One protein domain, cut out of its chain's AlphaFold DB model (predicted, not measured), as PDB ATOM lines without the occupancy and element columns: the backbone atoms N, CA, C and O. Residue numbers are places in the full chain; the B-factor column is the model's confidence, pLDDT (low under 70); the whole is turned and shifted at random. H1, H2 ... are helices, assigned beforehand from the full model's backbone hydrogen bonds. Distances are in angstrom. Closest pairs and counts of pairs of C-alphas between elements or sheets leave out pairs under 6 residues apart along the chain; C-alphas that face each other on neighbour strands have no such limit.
ATOM      1  N   LEU A  15     -55.061   8.993  40.293       89.88
ATOM      2  CA  LEU A  15     -54.863  10.213  41.074       89.88
ATOM      3  C   LEU A  15     -56.194  10.720  41.612       89.88
ATOM      4  O   LEU A  15     -57.234  10.618  40.957       89.88
ATOM      5  N   LEU A  16     -56.150  11.290  42.812       90.19
ATOM      6  CA  LEU A  16     -57.332  11.862  43.438       90.19
ATOM      7  C   LEU A  16     -57.641  13.241  42.842       90.19
ATOM      8  O   LEU A  16     -56.781  13.911  42.271       90.19
ATOM      9  N   LYS A  17     -58.887  13.698  42.993       90.81
ATOM     10  CA  LYS A  17     -59.263  15.066  42.593       90.81
ATOM     11  C   LYS A  17     -58.562  16.131  43.443       90.81
ATOM     12  O   LYS A  17     -58.302  17.221  42.956       90.81
ATOM     13  N   GLN A  18     -58.273  15.801  44.696       93.12
ATOM     14  CA  GLN A  18     -57.636  16.667  45.681       93.12
ATOM     15  C   GLN A  18     -56.722  15.839  46.582       93.12
ATOM     16  O   GLN A  18     -56.918  14.628  46.720       93.12
ATOM     17  N   ASP A  19     -55.745  16.497  47.194       92.50
ATOM     18  CA  ASP A  19     -54.806  15.848  48.102       92.50
ATOM     19  C   ASP A  19     -55.517  15.373  49.375       92.50
ATOM     20  O   ASP A  19     -56.419  16.025  49.905       92.50
ATOM     21  N   THR A  20     -55.106  14.208  49.873       92.38
ATOM     22  CA  THR A  20     -55.605  13.610  51.115       92.38
ATOM     23  C   THR A  20     -54.442  13.027  51.911       92.38
ATOM     24  O   THR A  20     -53.312  12.960  51.432       92.38
ATOM     25  N   ARG A  21     -54.712  12.534  53.126       87.88
ATOM     26  CA  ARG A  21     -53.685  11.891  53.963       87.88
ATOM     27  C   ARG A  21     -52.972  10.720  53.264       87.88
ATOM     28  O   ARG A  21     -51.821  10.457  53.586       87.88
ATOM     29  N   ALA A  22     -53.642  10.018  52.350       83.19
ATOM     30  CA  ALA A  22     -53.130   8.794  51.729       83.19
ATOM     31  C   ALA A  22     -52.928   8.898  50.207       83.19
ATOM     32  O   ALA A  22     -52.593   7.905  49.569       83.19
ATOM     33  N   GLY A  23     -53.141  10.067  49.601       87.69
ATOM     34  CA  GLY A  23     -53.055  10.199  48.152       87.69
ATOM     35  C   GLY A  23     -52.911  11.638  47.693       87.69
ATOM     36  O   GLY A  23     -53.278  12.571  48.405       87.69
ATOM     37  N   VAL A  24     -52.392  11.796  46.479       92.75
ATOM     38  CA  VAL A  24     -52.108  13.095  45.868       92.75
ATOM     39  C   VAL A  24     -52.945  13.305  44.612       92.75
ATOM     40  O   VAL A  24     -53.360  12.359  43.935       92.75
ATOM     41  N   SER A  25     -53.190  14.569  44.310       95.50
ATOM     42  CA  SER A  25     -53.856  15.022  43.105       95.50
ATOM     43  C   SER A  25     -52.911  15.084  41.908       95.50
ATOM     44  O   SER A  25     -51.683  15.103  42.037       95.50
ATOM     45  N   GLY A  26     -53.502  15.165  40.713       94.44
ATOM     46  CA  GLY A  26     -52.753  15.411  39.478       94.44
ATOM     47  C   GLY A  26     -51.956  16.714  39.503       94.44
ATOM     48  O   GLY A  26     -50.832  16.743  39.014       94.44
ATOM     49  N   TYR A  27     -52.505  17.758  40.131       96.25
ATOM     50  CA  TYR A  27     -51.830  19.044  40.280       96.25
ATOM     51  C   TYR A  27     -50.538  18.917  41.095       96.25
ATOM     52  O   TYR A  27     -49.482  19.382  40.665       96.25
ATOM     53  N   THR A  28     -50.606  18.232  42.235       96.25
ATOM     54  CA  THR A  28     -49.445  18.015  43.104       96.25
ATOM     55  C   THR A  28     -48.383  17.172  42.411       96.25
ATOM     56  O   THR A  28     -47.201  17.511  42.462       96.25
ATOM     57  N   LEU A  29     -48.788  16.125  41.687       95.75
ATOM     58  CA  LEU A  29     -47.852  15.323  40.901       95.75
ATOM     59  C   LEU A  29     -47.146  16.155  39.815       95.75
ATOM     60  O   LEU A  29     -45.935  16.038  39.652       95.75
ATOM     61  N   ASP A  30     -47.872  17.026  39.109       96.62
ATOM     62  CA  ASP A  30     -47.278  17.911  38.100       96.62
ATOM     63  C   ASP A  30     -46.308  18.923  38.697       96.62
ATOM     64  O   ASP A  30     -45.254  19.194  38.115       96.62
ATOM     65  N   LEU A  31     -46.642  19.486  39.857       97.62
ATOM     66  CA  LEU A  31     -45.757  20.406  40.559       97.62
ATOM     67  C   LEU A  31     -44.460  19.702  40.978       97.62
ATOM     68  O   LEU A  31     -43.376  20.237  40.753       97.62
ATOM     69  N   LEU A  32     -44.557  18.479  41.503       96.94
ATOM     70  CA  LEU A  32     -43.394  17.659  41.845       96.94
ATOM     71  C   LEU A  32     -42.544  17.333  40.616       96.94
ATOM     72  O   LEU A  32     -41.322  17.454  40.676       96.94
ATOM     73  N   SER A  33     -43.165  16.978  39.491       97.50
ATOM     74  CA  SER A  33     -42.446  16.762  38.232       97.50
ATOM     75  C   SER A  33     -41.670  18.005  37.798       97.50
ATOM     76  O   SER A  33     -40.498  17.899  37.444       97.50
ATOM     77  N   LYS A  34     -42.271  19.198  37.892       98.00
ATOM     78  CA  LYS A  34     -41.590  20.463  37.565       98.00
ATOM     79  C   LYS A  34     -40.427  20.768  38.508       98.00
ATOM     80  O   LYS A  34     -39.380  21.201  38.046       98.00
ATOM     81  N   LEU A  35     -40.607  20.542  39.809       97.81
ATOM     82  CA  LEU A  35     -39.582  20.817  40.821       97.81
ATOM     83  C   LEU A  35     -38.402  19.842  40.752       97.81
ATOM     84  O   LEU A  35     -37.266  20.232  41.001       97.81
ATOM     85  N   THR A  36     -38.665  18.577  40.428       96.50
ATOM     86  CA  THR A  36     -37.640  17.520  40.392       96.50
ATOM     87  C   THR A  36     -37.017  17.324  39.011       96.50
ATOM     88  O   THR A  36     -35.979  16.679  38.903       96.50
ATOM     89  N   GLY A  37     -37.651  17.833  37.949       97.50
ATOM     90  CA  GLY A  37     -37.268  17.554  36.562       97.50
ATOM     91  C   GLY A  37     -37.595  16.126  36.103       97.50
ATOM     92  O   GLY A  37     -37.183  15.723  35.017       97.50
ATOM     93  N   LEU A  38     -38.320  15.345  36.911       97.25
ATOM     94  CA  LEU A  38     -38.668  13.958  36.610       97.25
ATOM     95  C   LEU A  38     -40.009  13.854  35.877       97.25
ATOM     96  O   LEU A  38     -40.950  14.613  36.125       97.25
ATOM     97  N   SER A  39     -40.141  12.828  35.032       96.25
ATOM     98  CA  SER A  39     -41.446  12.422  34.502       96.25
ATOM     99  C   SER A  39     -42.388  12.015  35.641       96.25
ATOM    100  O   SER A  39     -41.935  11.631  36.720       96.25
ATOM    101  N   ARG A  40     -43.704  12.038  35.405       93.44
ATOM    102  CA  ARG A  40     -44.695  11.591  36.401       93.44
ATOM    103  C   ARG A  40     -44.384  10.188  36.934       93.44
ATOM    104  O   ARG A  40     -44.395   9.969  38.141       93.44
ATOM    105  N   THR A  41     -44.031   9.261  36.042       93.75
ATOM    106  CA  THR A  41     -43.603   7.900  36.400       93.75
ATOM    107  C   THR A  41     -42.332   7.913  37.248       93.75
ATOM    108  O   THR A  41     -42.253   7.197  38.243       93.75
ATOM    109  N   GLY A  42     -41.358   8.764  36.912       94.94
ATOM    110  CA  GLY A  42     -40.139   8.942  37.701       94.94
ATOM    111  C   GLY A  42     -40.413   9.458  39.115       94.94
ATOM    112  O   GLY A  42     -39.858   8.925  40.073       94.94
ATOM    113  N   VAL A  43     -41.320  10.427  39.267       96.38
ATOM    114  CA  VAL A  43     -41.758  10.920  40.584       96.38
ATOM    115  C   VAL A  43     -42.422   9.804  41.392       96.38
ATOM    116  O   VAL A  43     -42.110   9.640  42.569       96.38
ATOM    117  N   ILE A  44     -43.290   9.001  40.767       93.94
ATOM    118  CA  ILE A  44     -43.944   7.859  41.428       93.94
ATOM    119  C   ILE A  44     -42.903   6.832  41.893       93.94
ATOM    120  O   ILE A  44     -42.936   6.411  43.049       93.94
ATOM    121  N   HIS A  45     -41.942   6.463  41.041       93.75
ATOM    122  CA  HIS A  45     -40.862   5.552  41.429       93.75
ATOM    123  C   HIS A  45     -40.014   6.107  42.572       93.75
ATOM    124  O   HIS A  45     -39.699   5.370  43.507       93.75
ATOM    125  N   LEU A  46     -39.668   7.394  42.529       95.50
ATOM    126  CA  LEU A  46     -38.908   8.039  43.594       95.50
ATOM    127  C   LEU A  46     -39.681   8.020  44.919       95.50
ATOM    128  O   LEU A  46     -39.114   7.671  45.952       95.50
ATOM    129  N   ALA A  47     -40.975   8.339  44.893       93.81
ATOM    130  CA  ALA A  47     -41.826   8.305  46.077       93.81
ATOM    131  C   ALA A  47     -41.919   6.892  46.674       93.81
ATOM    132  O   ALA A  47     -41.771   6.724  47.886       93.81
ATOM    133  N   LEU A  48     -42.092   5.867  45.829       92.69
ATOM    134  CA  LEU A  48     -42.083   4.465  46.255       92.69
ATOM    135  C   LEU A  48     -40.732   4.062  46.849       92.69
ATOM    136  O   LEU A  48     -40.702   3.412  47.890       92.69
ATOM    137  N   ARG A  49     -39.618   4.489  46.243       94.31
ATOM    138  CA  ARG A  49     -38.276   4.228  46.777       94.31
ATOM    139  C   ARG A  49     -38.095   4.846  48.162       94.31
ATOM    140  O   ARG A  49     -37.652   4.161  49.078       94.31
ATOM    141  N   GLN A  50     -38.492   6.104  48.332       94.31
ATOM    142  CA  GLN A  50     -38.441   6.781  49.628       94.31
ATOM    143  C   GLN A  50     -39.362   6.123  50.661       94.31
ATOM    144  O   GLN A  50     -39.044   6.103  51.847       94.31
ATOM    145  N   MET A  51     -40.511   5.591  50.238       93.06
ATOM    146  CA  MET A  51     -41.401   4.840  51.117       93.06
ATOM    147  C   MET A  51     -40.770   3.513  51.542       93.06
ATOM    148  O   MET A  51     -40.792   3.190  52.725       93.06
ATOM    149  N   ALA A  52     -40.148   2.790  50.614       92.62
ATOM    150  CA  ALA A  52     -39.402   1.578  50.919       92.62
ATOM    151  C   ALA A  52     -38.288   1.849  51.937       92.62
ATOM    152  O   ALA A  52     -38.208   1.145  52.935       92.62
ATOM    153  N   ASP A  53     -37.504   2.916  51.759       90.06
ATOM    154  CA  ASP A  53     -36.441   3.271  52.709       90.06
ATOM    155  C   ASP A  53     -36.973   3.607  54.122       90.06
ATOM    156  O   ASP A  53     -36.222   3.500  55.088       90.06
ATOM    157  N   ARG A  54     -38.251   4.004  54.259       91.56
ATOM    158  CA  ARG A  54     -38.894   4.289  55.557       91.56
ATOM    159  C   ARG A  54     -39.474   3.058  56.249       91.56
ATOM    160  O   ARG A  54     -39.514   3.037  57.474       91.56
ATOM    161  N   TYR A  55     -39.989   2.098  55.486       90.81
ATOM    162  CA  TYR A  55     -40.816   1.013  56.031       90.81
ATOM    163  C   TYR A  55     -40.220  -0.380  55.855       90.81
ATOM    164  O   TYR A  55     -40.587  -1.285  56.598       90.81
ATOM    165  N   LEU A  56     -39.339  -0.577  54.877       88.50
ATOM    166  CA  LEU A  56     -38.710  -1.866  54.637       88.50
ATOM    167  C   LEU A  56     -37.349  -1.889  55.327       88.50
ATOM    168  O   LEU A  56     -36.512  -1.006  55.116       88.50
ATOM    169  N   HIS A  57     -37.115  -2.914  56.142       76.75
ATOM    170  CA  HIS A  57     -35.787  -3.174  56.676       76.75
ATOM    171  C   HIS A  57     -34.844  -3.505  55.512       76.75
ATOM    172  O   HIS A  57     -35.181  -4.281  54.620       76.75
ATOM    173  N   LYS A  58     -33.662  -2.878  55.493       73.31
ATOM    174  CA  LYS A  58     -32.655  -3.100  54.436       73.31
ATOM    175  C   LYS A  58     -31.992  -4.476  54.526       73.31
ATOM    176  O   LYS A  58     -31.390  -4.918  53.553       73.31
TER     177      LYS A  58
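AT A GLANCE: This is residues 15 to 58 of the 93 residues of an uncharacterized protein of Pseudomonas baltica (UniProt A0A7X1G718). Two helices meet near their ends as an L: a loop of residues 15 to 25 leads into the shorter arm, H1, and after a tight link the longer arm, H2, turns off from it; residues 47 to 58, of which 47 to 55 belong to H2, stick out from the rest. The printed part has 44 residues with two named helices, H1 then H2, and no named strand; its class is all helix. It is only just loose, close to compact, with a radius of gyration of the C-alphas of 11.4 A, and spans 33 by 24 by 13 A.

HOW THE PARTS SIT: H1, residues 26 to 36, and H2, residues 40 to 55, are joined by a tight link of 3 residues. They touch, H2 with residues 40 to 43 alone; the closest C-alphas are those of Ser 33 and Arg 40, 5.9 A apart. Their lines are about perpendicular, at 85 degrees. In H1 and H2 every O i to N i+4 pair is within hydrogen-bond range.

IN THESE COORDINATES: H1 begins at C-alpha 26, (-52.753, 15.411, 39.478), and measures 15.3 A from first to last C-alpha. H2 measures 22.6 A and ends at C-alpha 55, (-40.816, 1.013, 56.031).

THE WHOLE: The two C-alphas farthest apart, those of Lys 17 and Lys 58, are 34.3 A apart. The printed part has no cut, and no printed residue is under 70 in pLDDT.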